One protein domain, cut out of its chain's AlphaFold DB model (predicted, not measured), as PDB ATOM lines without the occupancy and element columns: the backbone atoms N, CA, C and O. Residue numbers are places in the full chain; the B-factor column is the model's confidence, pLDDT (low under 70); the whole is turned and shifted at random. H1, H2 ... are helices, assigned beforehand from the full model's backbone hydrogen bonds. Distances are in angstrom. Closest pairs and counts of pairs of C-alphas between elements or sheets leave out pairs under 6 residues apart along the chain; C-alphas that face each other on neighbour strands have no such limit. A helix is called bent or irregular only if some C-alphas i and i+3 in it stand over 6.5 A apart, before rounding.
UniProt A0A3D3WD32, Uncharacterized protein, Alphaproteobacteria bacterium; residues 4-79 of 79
ATOM      1  N   THR A   4      89.164 116.027 158.680       92.25
ATOM      2  CA  THR A   4      90.590 116.238 158.423       92.25
ATOM      3  C   THR A   4      91.437 116.067 159.685       92.25
ATOM      4  O   THR A   4      92.481 115.419 159.642       92.25
ATOM      5  N   VAL A   5      90.980 116.587 160.831       93.12
ATOM      6  CA  VAL A   5      91.705 116.476 162.108       93.12
ATOM      7  C   VAL A   5      91.803 115.014 162.537       93.12
ATOM      8  O   VAL A   5      92.867 114.568 162.959       93.12
ATOM      9  N   ILE A   6      90.719 114.250 162.378       93.56
ATOM     10  CA  ILE A   6      90.681 112.825 162.732       93.56
ATOM     11  C   ILE A   6      91.698 112.040 161.894       93.56
ATOM     12  O   ILE A   6      92.478 111.265 162.445       93.56
ATOM     13  N   ILE A   7      91.740 112.275 160.579       95.31
ATOM     14  CA  ILE A   7      92.671 111.586 159.673       95.31
ATOM     15  C   ILE A   7      94.128 111.907 160.028       95.31
ATOM     16  O   ILE A   7      94.952 110.994 160.099       95.31
ATOM     17  N   VAL A   8      94.453 113.175 160.294       94.44
ATOM     18  CA  VAL A   8      95.817 113.595 160.661       94.44
ATOM     19  C   VAL A   8      96.261 112.951 161.975       94.44
ATOM     20  O   VAL A   8      97.369 112.422 162.052       94.44
ATOM     21  N   VAL A   9      95.392 112.926 162.989       94.62
ATOM     22  CA  VAL A   9      95.699 112.310 164.290       94.62
ATOM     23  C   VAL A   9      95.900 110.798 164.162       94.62
ATOM     24  O   VAL A   9      96.879 110.271 164.689       94.62
ATOM     25  N   LEU A  10      95.029 110.095 163.430       95.19
ATOM     26  CA  LEU A  10      95.177 108.653 163.198       95.19
ATOM     27  C   LEU A  10      96.449 108.327 162.407       95.19
ATOM     28  O   LEU A  10      97.143 107.364 162.727       95.19
ATOM     29  N   SER A  11      96.788 109.156 161.420       94.06
ATOM     30  CA  SER A  11      98.018 109.003 160.636       94.06
ATOM     31  C   SER A  11      99.258 109.191 161.510       94.06
ATOM     32  O   SER A  11     100.186 108.387 161.440       94.06
ATOM     33  N   ALA A  12      99.260 110.202 162.386       91.88
ATOM     34  CA  ALA A  12     100.334 110.427 163.349       91.88
ATOM     35  C   ALA A  12     100.486 109.248 164.324       91.88
ATOM     36  O   ALA A  12     101.603 108.790 164.565       91.88
ATOM     37  N   ALA A  13      99.374 108.708 164.833       92.19
ATOM     38  CA  ALA A  13      99.385 107.532 165.701       92.19
ATOM     39  C   ALA A  13      99.945 106.290 164.986       92.19
ATOM     40  O   ALA A  13     100.764 105.565 165.554       92.19
ATOM     41  N   PHE A  14      99.559 106.071 163.726       94.31
ATOM     42  CA  PHE A  14     100.086 104.984 162.904       94.31
ATOM     43  C   PHE A  14     101.594 105.124 162.658       94.31
ATOM     44  O   PHE A  14     102.341 104.182 162.911       94.31
ATOM     45  N   LEU A  15     102.057 106.304 162.230       91.62
ATOM     46  CA  LEU A  15     103.481 106.604 162.026       91.62
ATOM     47  C   LEU A  15     104.300 106.375 163.302       91.62
ATOM     48  O   LEU A  15     105.390 105.808 163.245       91.62
ATOM     49  N   HIS A  16     103.754 106.760 164.455       86.62
ATOM     50  CA  HIS A  16     104.393 106.545 165.748       86.62
ATOM     51  C   HIS A  16     104.536 105.050 166.080       86.62
ATOM     52  O   HIS A  16     105.611 104.592 166.472       86.62
ATOM     53  N   ALA A  17     103.474 104.260 165.897       87.69
ATOM     54  CA  ALA A  17     103.523 102.812 166.101       87.69
ATOM     55  C   ALA A  17     104.493 102.126 165.122       87.69
ATOM     56  O   ALA A  17     105.261 101.248 165.515       87.69
ATOM     57  N   TRP A  18     104.497 102.570 163.864       88.50
ATOM     58  CA  TRP A  18     105.361 102.059 162.804       88.50
ATOM     59  C   TRP A  18     106.847 102.292 163.090       88.50
ATOM     60  O   TRP A  18     107.659 101.376 162.962       88.50
ATOM     61  N   TRP A  19     107.209 103.494 163.541       83.31
ATOM     62  CA  TRP A  19     108.569 103.794 163.986       83.31
ATOM     63  C   TRP A  19     109.023 102.840 165.097       83.31
ATOM     64  O   TRP A  19     110.098 102.247 165.010       83.31
ATOM     65  N   ASN A  20     108.195 102.663 166.132       83.62
ATOM     66  CA  ASN A  20     108.539 101.817 167.276       83.62
ATOM     67  C   ASN A  20     108.722 100.354 166.862       83.62
ATOM     68  O   ASN A  20     109.598  99.666 167.390       83.62
ATOM     69  N   PHE A  21     107.929  99.894 165.892       84.19
ATOM     70  CA  PHE A  21     108.099  98.584 165.283       84.19
ATOM     71  C   PHE A  21     109.455  98.461 164.579       84.19
ATOM     72  O   PHE A  21     110.205  97.546 164.904       84.19
ATOM     73  N   LEU A  22     109.815  99.406 163.702       81.19
ATOM     74  CA  LEU A  22     111.084  99.384 162.960       81.19
ATOM     75  C   LEU A  22     112.319  99.382 163.871       81.19
ATOM     76  O   LEU A  22     113.289  98.679 163.588       81.19
ATOM     77  N   VAL A  23     112.298 100.150 164.962       78.00
ATOM     78  CA  VAL A  23     113.410 100.192 165.926       78.00
ATOM     79  C   VAL A  23     113.534  98.872 166.690       78.00
ATOM     80  O   VAL A  23     114.644  98.410 166.939       78.00
ATOM     81  N   ARG A  24     112.412  98.233 167.045       73.69
ATOM     82  CA  ARG A  24     112.408  96.960 167.787       73.69
ATOM     83  C   ARG A  24     112.649  95.728 166.915       73.69
ATOM     84  O   ARG A  24     113.160  94.741 167.431       73.69
ATOM     85  N   SER A  25     112.280  95.763 165.636       74.75
ATOM     86  CA  SER A  25     112.415  94.633 164.710       74.75
ATOM     87  C   SER A  25     113.810  94.504 164.095       74.75
ATOM     88  O   SER A  25     114.114  93.476 163.496       74.75
ATOM     89  N   ASN A  26     114.644  95.544 164.192       74.50
ATOM     90  CA  ASN A  26     116.007  95.517 163.672       74.50
ATOM     91  C   ASN A  26     116.959  94.789 164.626       74.50
ATOM     92  O   ASN A  26     116.928  94.987 165.839       74.50
ATOM     93  N   THR A  27     117.847  93.976 164.053       66.94
ATOM     94  CA  THR A  27     118.921  93.284 164.779       66.94
ATOM     95  C   THR A  27     119.943  94.259 165.362       66.94
ATOM     96  O   THR A  27     120.478  94.005 166.437       66.94
ATOM     97  N   ASP A  28     120.165  95.393 164.691       77.44
ATOM     98  CA  ASP A  28     120.981  96.502 165.182       77.44
ATOM     99  C   ASP A  28     120.102  97.735 165.456       77.44
ATOM    100  O   ASP A  28     119.799  98.542 164.570       77.44
ATOM    101  N   LYS A  29     119.672  97.872 166.716       73.12
ATOM    102  CA  LYS A  29     118.851  99.001 167.178       73.12
ATOM    103  C   LYS A  29     119.563 100.347 166.999       73.12
ATOM    104  O   LYS A  29     118.901 101.352 166.744       73.12
ATOM    105  N   VAL A  30     120.894 100.368 167.102       74.12
ATOM    106  CA  VAL A  30     121.695 101.592 166.975       74.12
ATOM    107  C   VAL A  30     121.663 102.069 165.532       74.12
ATOM    108  O   VAL A  30     121.375 103.238 165.278       74.12
ATOM    109  N   MET A  31     121.873 101.163 164.576       74.12
ATOM    110  CA  MET A  31     121.837 101.526 163.163       74.12
ATOM    111  C   MET A  31     120.425 101.933 162.705       74.12
ATOM    112  O   MET A  31     120.283 102.889 161.940       74.12
ATOM    113  N   ALA A  32     119.372 101.312 163.248       78.62
ATOM    114  CA  ALA A  32     117.992 101.747 163.017       78.62
ATOM    115  C   ALA A  32     117.741 103.182 163.523       78.62
ATOM    116  O   ALA A  32     117.176 104.006 162.804       78.62
ATOM    117  N   MET A  33     118.214 103.517 164.727       79.12
ATOM    118  CA  MET A  33     118.084 104.864 165.296       79.12
ATOM    119  C   MET A  33     118.899 105.922 164.542       79.12
ATOM    120  O   MET A  33     118.433 107.054 164.372       79.12
ATOM    121  N   ILE A  34     120.086 105.569 164.040       79.38
ATOM    122  CA  ILE A  34     120.906 106.453 163.197       79.38
ATOM    123  C   ILE A  34     120.207 106.723 161.865       79.38
ATOM    124  O   ILE A  34     120.053 107.886 161.495       79.38
ATOM    125  N   ALA A  35     119.747 105.680 161.165       79.62
ATOM    126  CA  ALA A  35     119.058 105.814 159.879       79.62
ATOM    127  C   ALA A  35     117.827 106.721 159.992       79.62
ATOM    128  O   ALA A  35     117.574 107.586 159.153       79.62
ATOM    129  N   MET A  36     117.103 106.576 161.091       80.25
ATOM    130  CA  MET A  36     115.954 107.400 161.394       80.25
ATOM    131  C   MET A  36     116.298 108.863 161.728       80.25
ATOM    132  O   MET A  36     115.618 109.791 161.280       80.25
ATOM    133  N   THR A  37     117.353 109.094 162.512       78.62
ATOM    134  CA  THR A  37     117.814 110.453 162.841       78.62
ATOM    135  C   THR A  37     118.340 111.155 161.586       78.62
ATOM    136  O   THR A  37     118.039 112.327 161.360       78.62
ATOM    137  N   ALA A  38     119.010 110.415 160.697       81.00
ATOM    138  CA  ALA A  38     119.441 110.898 159.390       81.00
ATOM    139  C   ALA A  38     118.268 111.334 158.495       81.00
ATOM    140  O   ALA A  38     118.416 112.281 157.725       81.00
ATOM    141  N   GLY A  39     117.092 110.710 158.632       83.06
ATOM    142  CA  GLY A  39     115.874 111.110 157.919       83.06
ATOM    143  C   GLY A  39     115.383 112.522 158.259       83.06
ATOM    144  O   GLY A  39     114.787 113.183 157.412       83.06
ATOM    145  N   HIS A  40     115.678 113.026 159.461       81.88
ATOM    146  CA  HIS A  40     115.284 114.375 159.888       81.88
ATOM    147  C   HIS A  40     116.315 115.451 159.497       81.88
ATOM    148  O   HIS A  40     115.962 116.623 159.351       81.88
ATOM    149  N   THR A  41     117.573 115.066 159.257       84.56
ATOM    150  CA  THR A  41     118.663 115.951 158.813       84.56
ATOM    151  C   THR A  41     118.334 116.799 157.573       84.56
ATOM    152  O   THR A  41     118.568 118.007 157.626       84.56
ATOM    153  N   PRO A  42     117.779 116.263 156.464       87.25
ATOM    154  CA  PRO A  42     117.457 117.085 155.295       87.25
ATOM    155  C   PRO A  42     116.402 118.156 155.598       87.25
ATOM    156  O   PRO A  42     116.525 119.281 155.119       87.25
ATOM    157  N   PHE A  43     115.416 117.861 156.450       85.69
ATOM    158  CA  PHE A  43     114.426 118.854 156.877       85.69
ATOM    159  C   PHE A  43     115.058 119.962 157.725       85.69
ATOM    160  O   PHE A  43     114.723 121.133 157.549       85.69
ATOM    161  N   ALA A  44     116.016 119.618 158.590       84.75
ATOM    162  CA  ALA A  44     116.780 120.607 159.347       84.75
ATOM    163  C   ALA A  44     117.615 121.514 158.424       84.75
ATOM    164  O   ALA A  44     117.621 122.730 158.608       84.75
ATOM    165  N   ILE A  45     118.261 120.952 157.395       86.38
ATOM    166  CA  ILE A  45     119.018 121.720 156.390       86.38
ATOM    167  C   ILE A  45     118.100 122.699 155.649       86.38
ATOM    168  O   ILE A  45     118.440 123.874 155.524       86.38
ATOM    169  N   LEU A  46     116.927 122.243 155.200       89.75
ATOM    170  CA  LEU A  46     115.935 123.106 154.549       89.75
ATOM    171  C   LEU A  46     115.464 124.234 155.477       89.75
ATOM    172  O   LEU A  46     115.348 125.378 155.040       89.75
ATOM    173  N   GLY A  47     115.255 123.934 156.762       85.69
ATOM    174  CA  GLY A  47     114.915 124.931 157.776       85.69
ATOM    175  C   GLY A  47     115.997 125.998 157.943       85.69
ATOM    176  O   GLY A  47     115.679 127.183 157.959       85.69
ATOM    177  N   ILE A  48     117.272 125.599 157.990       87.50
ATOM    178  CA  ILE A  48     118.412 126.529 158.072       87.50
ATOM    179  C   ILE A  48     118.526 127.380 156.801       87.50
ATOM    180  O   ILE A  48     118.796 128.575 156.894       87.50
ATOM    181  N   LEU A  49     118.299 126.801 155.619       88.62
ATOM    182  CA  LEU A  49     118.304 127.543 154.352       88.62
ATOM    183  C   LEU A  49     117.206 128.613 154.299       88.62
ATOM    184  O   LEU A  49     117.432 129.679 153.732       88.62
ATOM    185  N   TYR A  50     116.036 128.338 154.882       89.50
ATOM    186  CA  TYR A  50     114.896 129.256 154.860       89.50
ATOM    187  C   TYR A  50     114.932 130.310 155.979       89.50
ATOM    188  O   TYR A  50     114.626 131.473 155.733       89.50
ATOM    189  N   LEU A  51     115.303 129.922 157.204       85.06
ATOM    190  CA  LEU A  51     115.258 130.778 158.402       85.06
ATOM    191  C   LEU A  51     116.618 131.381 158.782       85.06
ATOM    192  O   LEU A  51     116.677 132.289 159.610       85.06
ATOM    193  N   GLY A  52     117.705 130.893 158.187       82.75
ATOM    194  CA  GLY A  52     119.068 131.247 158.562       82.75
ATOM    195  C   GLY A  52     119.620 130.397 159.709       82.75
ATOM    196  O   GLY A  52     118.945 129.558 160.308       82.75
ATOM    197  N   ILE A  53     120.905 130.599 160.001       82.06
ATOM    198  CA  ILE A  53     121.615 129.868 161.054       82.06
ATOM    199  C   ILE A  53     121.174 130.424 162.419       82.06
ATOM    200  O   ILE A  53     121.179 131.647 162.594       82.06
ATOM    201  N   PRO A  54     120.829 129.569 163.401       79.06
ATOM    202  CA  PRO A  54     120.486 130.031 164.741       79.06
ATOM    203  C   PRO A  54     121.626 130.859 165.355       79.06
ATOM    204  O   PRO A  54     122.807 130.542 165.194       79.06
ATOM    205  N   GLY A  55     121.267 131.934 166.062       84.50
ATOM    206  CA  GLY A  55     122.229 132.821 166.718       84.50
ATOM    207  C   GLY A  55     123.124 132.079 167.718       84.50
ATOM    208  O   GLY A  55     122.735 131.059 168.287       84.50
ATOM    209  N   ARG A  56     124.330 132.607 167.972       82.88
ATOM    210  CA  ARG A  56     125.329 131.966 168.854       82.88
ATOM    211  C   ARG A  56     124.815 131.695 170.274       82.88
ATOM    212  O   ARG A  56     125.267 130.751 170.911       82.88
ATOM    213  N   GLU A  57     123.845 132.473 170.740       88.31
ATOM    214  CA  GLU A  57     123.203 132.304 172.050       88.31
ATOM    215  C   GLU A  57     122.337 131.037 172.145       88.31
ATOM    216  O   GLU A  57     122.135 130.507 173.235       88.31
ATOM    217  N   ALA A  58     121.864 130.506 171.013       85.69
ATOM    218  CA  ALA A  58     121.066 129.282 170.958       85.69
ATOM    219  C   ALA A  58     121.921 128.001 170.984       85.69
ATOM    220  O   ALA A  58     121.407 126.917 171.259       85.69
ATOM    221  N   VAL A  59     123.229 128.108 170.728       85.25
ATOM    222  CA  VAL A  59     124.179 126.981 170.706       85.25
ATOM    223  C   VAL A  59     124.173 126.148 171.999       85.25
ATOM    224  O   VAL A  59     124.074 124.925 171.885       85.25
ATOM    225  N   PRO A  60     124.232 126.730 173.219       88.38
ATOM    226  CA  PRO A  60     124.167 125.934 174.447       88.38
ATOM    227  C   PRO A  60     122.853 125.153 174.580       88.38
ATOM    228  O   PRO A  60     122.871 123.999 175.001       88.38
ATOM    229  N   PHE A  61     121.723 125.736 174.169       88.50
ATOM    230  CA  PHE A  61     120.423 125.061 174.205       88.50
ATOM    231  C   PHE A  61     120.327 123.935 173.170       88.50
ATOM    232  O   PHE A  61     119.807 122.865 173.479       88.50
ATOM    233  N   LEU A  62     120.878 124.139 171.970       86.75
ATOM    234  CA  LEU A  62     120.971 123.107 170.935       86.75
ATOM    235  C   LEU A  62     121.815 121.919 171.399       86.75
ATOM    236  O   LEU A  62     121.397 120.774 171.240       86.75
ATOM    237  N   LEU A  63     122.969 122.183 172.019       88.12
ATOM    238  CA  LEU A  63     123.827 121.144 172.589       88.12
ATOM    239  C   LEU A  63     123.128 120.388 173.718       88.12
ATOM    240  O   LEU A  63     123.108 119.159 173.702       88.12
ATOM    241  N   ALA A  64     122.512 121.099 174.665       90.69
ATOM    242  CA  ALA A  64     121.770 120.473 175.757       90.69
ATOM    243  C   ALA A  64     120.618 119.603 175.231       90.69
ATOM    244  O   ALA A  64     120.472 118.453 175.646       90.69
ATOM    245  N   SER A  65     119.848 120.114 174.265       87.69
ATOM    246  CA  SER A  65     118.778 119.364 173.607       87.69
ATOM    247  C   SER A  65     119.314 118.120 172.905       87.69
ATOM    248  O   SER A  65     118.725 117.055 173.047       87.69
ATOM    249  N   ALA A  66     120.425 118.225 172.171       86.88
ATOM    250  CA  ALA A  66     121.030 117.089 171.482       86.88
ATOM    251  C   ALA A  66     121.489 116.005 172.468       86.88
ATOM    252  O   ALA A  66     121.184 114.832 172.266       86.88
ATOM    253  N   VAL A  67     122.152 116.386 173.564       90.00
ATOM    254  CA  VAL A  67     122.603 115.446 174.605       90.00
ATOM    255  C   VAL A  67     121.421 114.736 175.257       90.00
ATOM    256  O   VAL A  67     121.433 113.512 175.374       90.00
ATOM    257  N   LEU A  68     120.381 115.479 175.647       89.12
ATOM    258  CA  LEU A  68     119.176 114.893 176.236       89.12
ATOM    259  C   LEU A  68     118.457 113.966 175.251       89.12
ATOM    260  O   LEU A  68     118.013 112.888 175.641       89.12
ATOM    261  N   HIS A  69     118.378 114.357 173.978       84.88
ATOM    262  CA  HIS A  69     117.722 113.568 172.941       84.88
ATOM    263  C   HIS A  69     118.471 112.257 172.684       84.88
ATOM    264  O   HIS A  69     117.863 111.191 172.716       84.88
ATOM    265  N   VAL A  70     119.793 112.311 172.506       84.19
ATOM    266  CA  VAL A  70     120.622 111.111 172.331       84.19
ATOM    267  C   VAL A  70     120.563 110.227 173.577       84.19
ATOM    268  O   VAL A  70     120.388 109.017 173.456       84.19
ATOM    269  N   GLY A  71     120.635 110.813 174.776       84.19
ATOM    270  CA  GLY A  71     120.485 110.077 176.032       84.19
ATOM    271  C   GLY A  71     119.160 109.314 176.091       84.19
ATOM    272  O   GLY A  71     119.155 108.111 176.338       84.19
ATOM    273  N   TYR A  72     118.047 109.979 175.778       84.12
ATOM    274  CA  TYR A  72     116.728 109.349 175.692       84.12
ATOM    275  C   TYR A  72     116.698 108.196 174.682       84.12
ATOM    276  O   TYR A  72     116.223 107.110 175.009       84.12
ATOM    277  N   GLN A  73     117.247 108.398 173.480       79.62
ATOM    278  CA  GLN A  73     117.326 107.360 172.449       79.62
ATOM    279  C   GLN A  73     118.116 106.134 172.940       79.62
ATOM    280  O   GLN A  73     117.685 105.003 172.721       79.62
ATOM    281  N   VAL A  74     119.231 106.343 173.649       78.00
ATOM    282  CA  VAL A  74     120.042 105.268 174.245       78.00
ATOM    283  C   VAL A  74     119.269 104.509 175.322       78.00
ATOM    284  O   VAL A  74     119.235 103.278 175.286       78.00
ATOM    285  N   PHE A  75     118.602 105.210 176.242       78.56
ATOM    286  CA  PHE A  75     117.772 104.567 177.266       78.56
ATOM    287  C   PHE A  75     116.613 103.773 176.657       78.56
ATOM    288  O   PHE A  75     116.322 102.675 177.119       78.56
ATOM    289  N   LEU A  76     115.993 104.284 175.593       76.12
ATOM    290  CA  LEU A  76     114.878 103.627 174.914       76.12
ATOM    291  C   LEU A  76     115.303 102.347 174.181       76.12
ATOM    292  O   LEU A  76     114.540 101.388 174.131       76.12
ATOM    293  N   MET A  77     116.522 102.301 173.635       71.94
ATOM    294  CA  MET A  77     117.068 101.084 173.018       71.94
ATOM    295  C   MET A  77     117.444 100.001 174.041       71.94
ATOM    296  O   MET A  77     117.400  98.811 173.704       71.94
ATOM    297  N   ASN A  78     117.838 100.417 175.249       67.19
ATOM    298  CA  ASN A  78     118.319  99.548 176.326       67.19
ATOM    299  C   ASN A  78     117.219  99.102 177.316       67.19
ATOM    300  O   ASN A  78     117.511  98.333 178.230       67.19
ATOM    301  N   ALA A  79     115.983  99.581 177.146       58.47
ATOM    302  CA  ALA A  79     114.787  99.132 177.865       58.47
ATOM    303  C   ALA A  79     114.061  97.997 177.118       58.47
ATOM    304  O   ALA A  79     113.467  97.139 177.806       58.47
TER     305      ALA A  79
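AT A GLANCE: This is residues 4 to 79 of the 79 residues of an uncharacterized protein of Alphaproteobacteria bacterium (UniProt A0A3D3WD32). Three helices make an open frame: bent H2 and H3 run out and back across a gap, and H1 sticks out with residues 4 to 18. The printed part has 76 residues with three named helices, in the order H1, H2, H3, and no named strand; its class is all helix. It is loose, radius of gyration of the C-alphas 15.5 A, spanning 39 by 37 by 17 A.

HOW THE PARTS SIT: H2, residues 29 to 51, one helix by its hydrogen bonds, is bent, C-alphas 39 and 42 being 6.7 A apart; its arms are H2a, to residue 39, and H2b, from 42. H3, residues 56 to 78, only just touches H2a, with 3 pairs of C-alphas within 8 A, the closest Lys 29 and Met 77, 6.5 A, using residues 73 to 77 alone. H1, residues 4 to 25, touches H2a only at the corner, residues 22 to 23 alone, closest C-alphas Val 23 and Ala 32, 5.6 A; they run opposite ways at a steep tilt of 39 degrees. H2b is apart from H1 and H3. O i to N i+4 pairs are within hydrogen-bond range throughout H1, H2a and H2b, and 17 of 19 in H3.

IN THESE COORDINATES: H3, 34.0 A from first to last C-alpha, is only just irregular, C-alphas 57 and 60 being 6.9 A apart, and it ends at C-alpha 78 at (118.319, 99.548, 176.326). H1, 31.3 A, begins at (90.590, 116.238, 158.423).

THE WHOLE: The farthest C-alphas, Ile 6 and Arg 56, are 40.1 A apart. Both links are tight, the printed part has no cut, and pLDDT is under 70 at residues 27, 78 and 79.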